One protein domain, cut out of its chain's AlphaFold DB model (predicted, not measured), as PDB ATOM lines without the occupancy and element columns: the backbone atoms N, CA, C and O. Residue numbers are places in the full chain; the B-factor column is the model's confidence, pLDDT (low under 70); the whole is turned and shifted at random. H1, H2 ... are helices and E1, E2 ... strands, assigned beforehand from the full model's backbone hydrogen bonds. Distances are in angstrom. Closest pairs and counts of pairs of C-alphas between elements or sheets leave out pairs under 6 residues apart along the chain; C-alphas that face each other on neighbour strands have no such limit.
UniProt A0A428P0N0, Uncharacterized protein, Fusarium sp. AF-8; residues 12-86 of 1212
ATOM      1  N   LYS A  12      78.692 130.095  -9.480       56.47
ATOM      2  CA  LYS A  12      77.369 130.049  -8.856       56.47
ATOM      3  C   LYS A  12      76.640 128.863  -9.472       56.47
ATOM      4  O   LYS A  12      76.139 128.969 -10.584       56.47
ATOM      5  N   PHE A  13      76.605 127.757  -8.745       72.25
ATOM      6  CA  PHE A  13      75.749 126.633  -9.089       72.25
ATOM      7  C   PHE A  13      74.288 127.065  -8.918       72.25
ATOM      8  O   PHE A  13      73.923 127.567  -7.853       72.25
ATOM      9  N   LEU A  14      73.484 126.910  -9.967       83.56
ATOM     10  CA  LEU A  14      72.030 127.066  -9.895       83.56
ATOM     11  C   LEU A  14      71.410 125.703  -9.585       83.56
ATOM     12  O   LEU A  14      71.979 124.668  -9.935       83.56
ATOM     13  N   THR A  15      70.279 125.690  -8.887       90.12
ATOM     14  CA  THR A  15      69.524 124.463  -8.605       90.12
ATOM     15  C   THR A  15      68.121 124.625  -9.159       90.12
ATOM     16  O   THR A  15      67.507 125.662  -8.934       90.12
ATOM     17  N   TYR A  16      67.655 123.604  -9.867       92.62
ATOM     18  CA  TYR A  16      66.350 123.528 -10.512       92.62
ATOM     19  C   TYR A  16      65.540 122.396  -9.878       92.62
ATOM     20  O   TYR A  16      66.124 121.387  -9.460       92.62
ATOM     21  N   ARG A  17      64.220 122.554  -9.826       93.75
ATOM     22  CA  ARG A  17      63.263 121.457  -9.703       93.75
ATOM     23  C   ARG A  17      62.871 121.004 -11.107       93.75
ATOM     24  O   ARG A  17      62.722 121.826 -12.004       93.75
ATOM     25  N   ILE A  18      62.695 119.700 -11.262       92.00
ATOM     26  CA  ILE A  18      61.890 119.116 -12.333       92.00
ATOM     27  C   ILE A  18      60.792 118.340 -11.627       92.00
ATOM     28  O   ILE A  18      61.115 117.474 -10.813       92.00
ATOM     29  N   ASP A  19      59.539 118.697 -11.877       85.50
ATOM     30  CA  ASP A  19      58.373 117.982 -11.355       85.50
ATOM     31  C   ASP A  19      57.730 117.126 -12.449       85.50
ATOM     32  O   ASP A  19      58.096 117.260 -13.617       85.50
ATOM     33  N   GLU A  20      56.826 116.225 -12.052       80.31
ATOM     34  CA  GLU A  20      56.021 115.388 -12.965       80.31
ATOM     35  C   GLU A  20      56.863 114.669 -14.044       80.31
ATOM     36  O   GLU A  20      56.482 114.562 -15.209       80.31
ATOM     37  N   ILE A  21      58.051 114.169 -13.663       86.62
ATOM     38  CA  ILE A  21      59.004 113.553 -14.598       86.62
ATOM     39  C   ILE A  21      58.331 112.367 -15.308       86.62
ATOM     40  O   ILE A  21      57.971 111.392 -14.635       86.62
ATOM     41  N   PRO A  22      58.223 112.391 -16.653       79.31
ATOM     42  CA  PRO A  22      57.532 111.345 -17.392       79.31
ATOM     43  C   PRO A  22      58.149 109.962 -17.165       79.31
ATOM     44  O   PRO A  22      59.370 109.803 -17.177       79.31
ATOM     45  N   SER A  23      57.304 108.933 -17.075       77.69
ATOM     46  CA  SER A  23      57.693 107.537 -16.787       77.69
ATOM     47  C   SER A  23      58.711 106.920 -17.765       77.69
ATOM     48  O   SER A  23      59.341 105.912 -17.442       77.69
ATOM     49  N   LYS A  24      58.934 107.550 -18.930       78.31
ATOM     50  CA  LYS A  24      60.028 107.243 -19.875       78.31
ATOM     51  C   LYS A  24      61.437 107.516 -19.302       78.31
ATOM     52  O   LYS A  24      62.415 107.034 -19.869       78.31
ATOM     53  N   TYR A  25      61.535 108.243 -18.185       84.62
ATOM     54  CA  TYR A  25      62.765 108.577 -17.463       84.62
ATOM     55  C   TYR A  25      62.700 108.116 -15.996       84.62
ATOM     56  O   TYR A  25      62.763 108.924 -15.075       84.62
ATOM     57  N   SER A  26      62.582 106.808 -15.762       81.06
ATOM     58  CA  SER A  26      62.410 106.216 -14.425       81.06
ATOM     59  C   SER A  26      63.683 106.144 -13.566       81.06
ATOM     60  O   SER A  26      63.621 105.692 -12.423       81.06
ATOM     61  N   THR A  27      64.841 106.598 -14.065       86.50
ATOM     62  CA  THR A  27      66.070 106.735 -13.261       86.50
ATOM     63  C   THR A  27      66.768 108.075 -13.490       86.50
ATOM     64  O   THR A  27      66.613 108.715 -14.533       86.50
ATOM     65  N   ALA A  28      67.621 108.478 -12.543       86.19
ATOM     66  CA  ALA A  28      68.435 109.686 -12.669       86.19
ATOM     67  C   ALA A  28      69.358 109.659 -13.908       86.19
ATOM     68  O   ALA A  28      69.568 110.689 -14.544       86.19
ATOM     69  N   GLU A  29      69.882 108.491 -14.294       87.94
ATOM     70  CA  GLU A  29      70.693 108.307 -15.506       87.94
ATOM     71  C   GLU A  29      69.870 108.460 -16.790       87.94
ATOM     72  O   GLU A  29      70.406 108.898 -17.810       87.94
ATOM     73  N   GLN A  30      68.579 108.113 -16.755       87.81
ATOM     74  CA  GLN A  30      67.656 108.340 -17.866       87.81
ATOM     75  C   GLN A  30      67.243 109.814 -17.952       87.81
ATOM     76  O   GLN A  30      67.295 110.380 -19.037       87.81
ATOM     77  N   LEU A  31      66.964 110.476 -16.823       88.81
ATOM     78  CA  LEU A  31      66.717 111.924 -16.769       88.81
ATOM     79  C   LEU A  31      67.915 112.737 -17.297       88.81
ATOM     80  O   LEU A  31      67.754 113.747 -17.979       88.81
ATOM     81  N   MET A  32      69.147 112.274 -17.059       88.62
ATOM     82  CA  MET A  32      70.352 112.880 -17.643       88.62
ATOM     83  C   MET A  32      70.393 112.821 -19.183       88.62
ATOM     84  O   MET A  32      71.208 113.514 -19.796       88.62
ATOM     85  N   GLN A  33      69.539 112.022 -19.833       86.38
ATOM     86  CA  GLN A  33      69.455 111.968 -21.292       86.38
ATOM     87  C   GLN A  33      68.723 113.181 -21.879       86.38
ATOM     88  O   GLN A  33      69.058 113.549 -23.000       86.38
ATOM     89  N   CYS A  34      67.831 113.825 -21.115       86.88
ATOM     90  CA  CYS A  34      66.989 114.955 -21.530       86.88
ATOM     91  C   CYS A  34      67.752 116.264 -21.771       86.88
ATOM     92  O   CYS A  34      67.269 117.135 -22.485       86.88
ATOM     93  N   PHE A  35      68.910 116.443 -21.138       88.94
ATOM     94  CA  PHE A  35      69.715 117.661 -21.256       88.94
ATOM     95  C   PHE A  35      70.547 117.657 -22.534       88.94
ATOM     96  O   PHE A  35      70.977 116.600 -22.961       88.94
ATOM     97  N   HIS A  36      70.885 118.812 -23.098       89.94
ATOM     98  CA  HIS A  36      71.740 118.866 -24.284       89.94
ATOM     99  C   HIS A  36      73.138 118.289 -24.015       89.94
ATOM    100  O   HIS A  36      73.727 118.516 -22.956       89.94
ATOM    101  N   SER A  37      73.700 117.575 -24.993       85.88
ATOM    102  CA  SER A  37      74.999 116.878 -24.892       85.88
ATOM    103  C   SER A  37      76.150 117.708 -24.285       85.88
ATOM    104  O   SER A  37      76.833 117.218 -23.384       85.88
ATOM    105  N   ASP A  38      76.327 118.966 -24.705       86.00
ATOM    106  CA  ASP A  38      77.309 119.908 -24.127       86.00
ATOM    107  C   ASP A  38      77.079 120.194 -22.628       86.00
ATOM    108  O   ASP A  38      78.023 120.421 -21.865       86.00
ATOM    109  N   ASP A  39      75.812 120.240 -22.212       87.81
ATOM    110  CA  ASP A  39      75.392 120.701 -20.890       87.81
ATOM    111  C   ASP A  39      75.368 119.538 -19.882       87.81
ATOM    112  O   ASP A  39      75.610 119.779 -18.698       87.81
ATOM    113  N   LYS A  40      75.213 118.275 -20.334       87.75
ATOM    114  CA  LYS A  40      75.241 117.050 -19.495       87.75
ATOM    115  C   LYS A  40      76.429 117.000 -18.527       87.75
ATOM    116  O   LYS A  40      76.267 116.588 -17.387       87.75
ATOM    117  N   VAL A  41      77.614 117.465 -18.934       86.00
ATOM    118  CA  VAL A  41      78.829 117.479 -18.084       86.00
ATOM    119  C   VAL A  41      78.710 118.458 -16.903       86.00
ATOM    120  O   VAL A  41      79.346 118.281 -15.861       86.00
ATOM    121  N   ASN A  42      77.885 119.495 -17.045       87.94
ATOM    122  CA  ASN A  42      77.650 120.520 -16.031       87.94
ATOM    123  C   ASN A  42      76.392 120.252 -15.189       87.94
ATOM    124  O   ASN A  42      76.225 120.887 -14.149       87.94
ATOM    125  N   VAL A  43      75.530 119.319 -15.598       89.62
ATOM    126  CA  VAL A  43      74.295 118.936 -14.901       89.62
ATOM    127  C   VAL A  43      74.573 117.814 -13.895       89.62
ATOM    128  O   VAL A  43      75.291 116.864 -14.185       89.62
ATOM    129  N   HIS A  44      74.049 117.946 -12.677       89.38
ATOM    130  CA  HIS A  44      74.207 116.976 -11.594       89.38
ATOM    131  C   HIS A  44      72.857 116.767 -10.893       89.38
ATOM    132  O   HIS A  44      72.431 117.625 -10.115       89.38
ATOM    133  N   VAL A  45      72.200 115.626 -11.112       91.00
ATOM    134  CA  VAL A  45      71.013 115.237 -10.328       91.00
ATOM    135  C   VAL A  45      71.427 115.021  -8.865       91.00
ATOM    136  O   VAL A  45      72.453 114.399  -8.579       91.00
ATOM    137  N   LYS A  46      70.668 115.595  -7.929       89.75
ATOM    138  CA  LYS A  46      70.961 115.602  -6.485       89.75
ATOM    139  C   LYS A  46      69.929 114.881  -5.639       89.75
ATOM    140  O   LYS A  46      70.291 114.298  -4.621       89.75
ATOM    141  N   SER A  47      68.676 114.928  -6.061       90.75
ATOM    142  CA  SER A  47      67.612 114.047  -5.600       90.75
ATOM    143  C   SER A  47      66.799 113.628  -6.818       90.75
ATOM    144  O   SER A  47      66.665 114.406  -7.761       90.75
ATOM    145  N   PHE A  48      66.296 112.402  -6.783       90.00
ATOM    146  CA  PHE A  48      65.343 111.832  -7.725       90.00
ATOM    147  C   PHE A  48      64.423 110.980  -6.851       90.00
ATOM    148  O   PHE A  48      64.890 110.032  -6.219       90.00
ATOM    149  N   VAL A  49      63.195 111.446  -6.647       88.44
ATOM    150  CA  VAL A  49      62.286 110.996  -5.580       88.44
ATOM    151  C   VAL A  49      60.873 110.895  -6.134       88.44
ATOM    152  O   VAL A  49      60.604 111.470  -7.183       88.44
ATOM    153  N   PHE A  50      59.968 110.195  -5.455       84.25
ATOM    154  CA  PHE A  50      58.580 110.110  -5.918       84.25
ATOM    155  C   PHE A  50      57.896 111.480  -5.884       84.25
ATOM    156  O   PHE A  50      58.125 112.266  -4.957       84.25
ATOM    157  N   SER A  51      57.057 111.732  -6.891       82.88
ATOM    158  CA  SER A  51      56.192 112.910  -6.951       82.88
ATOM    159  C   SER A  51      55.280 112.977  -5.722       82.88
ATOM    160  O   SER A  51      54.950 111.965  -5.099       82.88
ATOM    161  N   ILE A  52      54.877 114.191  -5.347       78.12
ATOM    162  CA  ILE A  52      53.864 114.387  -4.304       78.12
ATOM    163  C   ILE A  52      52.432 114.283  -4.854       78.12
ATOM    164  O   ILE A  52      51.501 114.091  -4.075       78.12
ATOM    165  N   SER A  53      52.278 114.379  -6.178       69.56
ATOM    166  CA  SER A  53      51.001 114.314  -6.893       69.56
ATOM    167  C   SER A  53      50.565 112.879  -7.213       69.56
ATOM    168  O   SER A  53      49.364 112.626  -7.277       69.56
ATOM    169  N   ASP A  54      51.508 111.937  -7.355       67.94
ATOM    170  CA  ASP A  54      51.239 110.538  -7.727       67.94
ATOM    171  C   ASP A  54      51.430 109.557  -6.549       67.94
ATOM    172  O   ASP A  54      52.560 109.158  -6.239       67.94
ATOM    173  N   PRO A  55      50.341 109.110  -5.891       53.78
ATOM    174  CA  PRO A  55      50.415 108.132  -4.809       53.78
ATOM    175  C   PRO A  55      50.743 106.703  -5.277       53.78
ATOM    176  O   PRO A  55      51.050 105.866  -4.429       53.78
ATOM    177  N   GLU A  56      50.714 106.402  -6.583       54.78
ATOM    178  CA  GLU A  56      51.133 105.096  -7.122       54.78
ATOM    179  C   GLU A  56      52.653 105.008  -7.378       54.78
ATOM    180  O   GLU A  56      53.156 103.938  -7.721       54.78
ATOM    181  N   GLY A  57      53.408 106.099  -7.181       61.84
ATOM    182  CA  GLY A  57      54.877 106.099  -7.234       61.84
ATOM    183  C   GLY A  57      55.473 105.866  -8.628       61.84
ATOM    184  O   GLY A  57      56.591 105.368  -8.753       61.84
ATOM    185  N   ARG A  58      54.736 106.198  -9.690       66.62
ATOM    186  CA  ARG A  58      55.172 106.083 -11.091       66.62
ATOM    187  C   ARG A  58      55.869 107.362 -11.560       66.62
ATOM    188  O   ARG A  58      56.824 107.291 -12.334       66.62
ATOM    189  N   GLU A  59      55.425 108.514 -11.067       79.88
ATOM    190  CA  GLU A  59      56.006 109.829 -11.350       79.88
ATOM    191  C   GLU A  59      57.052 110.255 -10.318       79.88
ATOM    192  O   GLU A  59      57.018 109.872  -9.143       79.88
ATOM    193  N   HIS A  60      57.992 111.089 -10.762       88.12
ATOM    194  CA  HIS A  60      59.138 111.508  -9.964       88.12
ATOM    195  C   HIS A  60      59.334 113.029  -9.984       88.12
ATOM    196  O   HIS A  60      59.059 113.694 -10.977       88.12
ATOM    197  N   THR A  61      59.892 113.562  -8.900       91.50
ATOM    198  CA  THR A  61      60.426 114.926  -8.802       91.50
ATOM    199  C   THR A  61      61.947 114.838  -8.635       91.50
ATOM    200  O   THR A  61      62.460 113.992  -7.895       91.50
ATOM    201  N   ALA A  62      62.706 115.728  -9.272       92.94
ATOM    202  CA  ALA A  62      64.160 115.798  -9.128       92.94
ATOM    203  C   ALA A  62      64.646 117.193  -8.727       92.94
ATOM    204  O   ALA A  62      64.104 118.206  -9.162       92.94
ATOM    205  N   THR A  63      65.734 117.251  -7.948       93.38
ATOM    206  CA  THR A  63      66.526 118.486  -7.804       93.38
ATOM    207  C   THR A  63      67.841 118.357  -8.556       93.38
ATOM    208  O   THR A  63      68.567 117.372  -8.401       93.38
ATOM    209  N   VAL A  64      68.156 119.356  -9.378       92.06
ATOM    210  CA  VAL A  64      69.246 119.306 -10.357       92.06
ATOM    211  C   VAL A  64      70.163 120.514 -10.182       92.06
ATOM    212  O   VAL A  64      69.723 121.654 -10.283       92.06
ATOM    213  N   GLU A  65      71.451 120.283  -9.925       90.56
ATOM    214  CA  GLU A  65      72.481 121.329  -9.900       90.56
ATOM    215  C   GLU A  65      73.083 121.536 -11.295       90.56
ATOM    216  O   GLU A  65      73.634 120.602 -11.876       90.56
ATOM    217  N   TYR A  66      73.071 122.773 -11.795       90.19
ATOM    218  CA  TYR A  66      73.755 123.160 -13.029       90.19
ATOM    219  C   TYR A  66      74.996 124.007 -12.736       90.19
ATOM    220  O   TYR A  66      74.964 124.934 -11.919       90.19
ATOM    221  N   ARG A  67      76.116 123.667 -13.386       85.44
ATOM    222  CA  ARG A  67      77.454 124.203 -13.076       85.44
ATOM    223  C   ARG A  67      78.045 125.175 -14.098       85.44
ATOM    224  O   ARG A  67      79.219 125.532 -13.973       85.44
ATOM    225  N   ALA A  68      77.229 125.654 -15.031       81.81
ATOM    226  CA  ALA A  68      77.585 126.692 -15.995       81.81
ATOM    227  C   ALA A  68      76.636 127.906 -15.901       81.81
ATOM    228  O   ALA A  68      75.756 127.966 -15.046       81.81
ATOM    229  N   SER A  69      76.864 128.923 -16.735       74.94
ATOM    230  CA  SER A  69      76.069 130.156 -16.755       74.94
ATOM    231  C   SER A  69      74.810 130.020 -17.612       74.94
ATOM    232  O   SER A  69      74.920 129.663 -18.783       74.94
ATOM    233  N   GLY A  70      73.658 130.418 -17.069       79.31
ATOM    234  CA  GLY A  70      72.361 130.362 -17.750       79.31
ATOM    235  C   GLY A  70      71.538 129.144 -17.332       79.31
ATOM    236  O   GLY A  70      71.867 128.483 -16.351       79.31
ATOM    237  N   THR A  71      70.472 128.864 -18.077       83.31
ATOM    238  CA  THR A  71      69.656 127.652 -17.940       83.31
ATOM    239  C   THR A  71      70.283 126.498 -18.731       83.31
ATOM    240  O   THR A  71      70.780 126.742 -19.835       83.31
ATOM    241  N   PRO A  72      70.284 125.255 -18.215       87.44
ATOM    242  CA  PRO A  72      70.706 124.103 -19.007       87.44
ATOM    243  C   PRO A  72      69.732 123.898 -20.174       87.44
ATOM    244  O   PRO A  72      68.524 124.054 -20.003       87.44
ATOM    245  N   ARG A  73      70.244 123.575 -21.365       88.44
ATOM    246  CA  ARG A  73      69.396 123.272 -22.527       88.44
ATOM    247  C   ARG A  73      68.833 121.857 -22.417       88.44
ATOM    248  O   ARG A  73      69.516 120.963 -21.915       88.44
ATOM    249  N   LEU A  74      67.626 121.661 -22.935       87.44
ATOM    250  CA  LEU A  74      67.006 120.351 -23.133       87.44
ATOM    251  C   LEU A  74      67.120 119.940 -24.612       87.44
ATOM    252  O   LEU A  74      67.175 120.802 -25.492       87.44
ATOM    253  N   ASP A  75      67.202 118.637 -24.868       84.12
ATOM    254  CA  ASP A  75      67.131 118.045 -26.209       84.12
ATOM    255  C   ASP A  75      65.664 117.990 -26.692       84.12
ATOM    256  O   ASP A  75      64.731 117.975 -25.892       84.12
ATOM    257  N   ALA A  76      65.446 117.959 -28.012       68.94
ATOM    258  CA  ALA A  76      64.117 118.136 -28.620       68.94
ATOM    259  C   ALA A  76      63.076 117.051 -28.263       68.94
ATOM    260  O   ALA A  76      61.886 117.299 -28.373       68.94
ATOM    261  N   ASP A  77      63.497 115.872 -27.799       70.19
ATOM    262  CA  ASP A  77      62.585 114.783 -27.399       70.19
ATOM    263  C   ASP A  77      62.045 114.941 -25.951       70.19
ATOM    264  O   ASP A  77      61.344 114.065 -25.426       70.19
ATOM    265  N   ALA A  78      62.398 116.049 -25.285       71.12
ATOM    266  CA  ALA A  78      62.084 116.366 -23.891       71.12
ATOM    267  C   ALA A  78      61.165 117.601 -23.728       71.12
ATOM    268  O   ALA A  78      61.255 118.293 -22.717       71.12
ATOM    269  N   GLU A  79      60.279 117.872 -24.699       66.38
ATOM    270  CA  GLU A  79      59.316 118.997 -24.654       66.38
ATOM    271  C   GLU A  79      58.403 118.985 -23.409       66.38
ATOM    272  O   GLU A  79      57.978 120.045 -22.962       66.38
ATOM    273  N   ASP A  80      58.170 117.811 -22.809       74.81
ATOM    274  CA  ASP A  80      57.337 117.623 -21.610       74.81
ATOM    275  C   ASP A  80      58.036 118.003 -20.277       74.81
ATOM    276  O   ASP A  80      57.461 117.798 -19.212       74.81
ATOM    277  N   ILE A  81      59.296 118.465 -20.289       85.06
ATOM    278  CA  ILE A  81      60.092 118.713 -19.068       85.06
ATOM    279  C   ILE A  81      60.241 120.211 -18.782       85.06
ATOM    280  O   ILE A  81      60.922 120.933 -19.514       85.06
ATOM    281  N   GLU A  82      59.701 120.664 -17.648       87.06
ATOM    282  CA  GLU A  82      59.890 122.032 -17.152       87.06
ATOM    283  C   GLU A  82      61.047 122.142 -16.135       87.06
ATOM    284  O   GLU A  82      61.253 121.287 -15.272       87.06
ATOM    285  N   LEU A  83      61.821 123.229 -16.242       89.75
ATOM    286  CA  LEU A  83      62.950 123.559 -15.365       89.75
ATOM    287  C   LEU A  83      62.578 124.695 -14.401       89.75
ATOM    288  O   LEU A  83      62.969 125.851 -14.602       89.75
ATOM    289  N   ASP A  84      61.864 124.365 -13.329       91.62
ATOM    290  CA  ASP A  84      61.455 125.333 -12.312       91.62
ATOM    291  C   ASP A  84      62.654 125.809 -11.469       91.62
ATOM    292  O   ASP A  84      63.408 125.017 -10.895       91.62
ATOM    293  N   GLN A  85      62.834 127.128 -11.382       89.88
ATOM    294  CA  GLN A  85      63.832 127.763 -10.516       89.88
ATOM    295  C   GLN A  85      63.250 128.283  -9.204       89.88
ATOM    296  O   GLN A  85      64.020 128.433  -8.262       89.88
ATOM    297  N   ASP A  86      61.944 128.545  -9.118       88.06
ATOM    298  CA  ASP A  86      61.300 129.212  -7.982       88.06
ATOM    299  C   ASP A  86      60.915 128.237  -6.851       88.06
ATOM    300  O   ASP A  86      60.854 128.653  -5.689       88.06
TER     301      ASP A  86
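This is residues 12 to 86 of the 1212 residues of an uncharacterized protein of Fusarium sp. AF-8 (UniProt A0A428P0N0). With little regular structure, the domain is a twisted wall of three strands, with long loops over one face and short helix H1 grazing it. The 75 printed residues, 27 in named elements, run E1, H1, E2, E3; the mostly strand class has one antiparallel sheet, E1, E3, E2. It is compact, radius of gyration of the C-alphas 11.7 A, spanning 36 by 24 by 18 A.

E1, residues 14 to 21, covers 19.3 A from C-alpha 14 at (72.030, 127.066, -9.895). H1 is residues 28 to 31, 5.0 A. E2, residues 43 to 50, covers 20.1 A and bends by 56 degrees at residue 46. E3, residues 60 to 66, covers 18.9 A to C-alpha 66 at (73.755, 123.160, -13.029).

Within hydrogen-bond range are N 16 and O 64 of antiparallel E1 and E3, 2.9 A, and N 46 and O 63 of hairpin E2 and E3, 2.8 A. E1, H1 and E2 form a split strand-helix-strand unit, same-way strands with E3 between, its crossover right-handed. H1 only grazes the sheet; its closest C-alphas with E2 are Ala 28 and Phe 48, 6.2 A. H1 is too short for any O i to N i+4 pair; its one O i to N i+3 pair is within range.

The printed part has no cut; C-alphas 56 and 69 are farthest apart, 36.6 A. The link H1 to E2 is long. Residues 12, 53 to 58, 76 and 79 have pLDDT under 70.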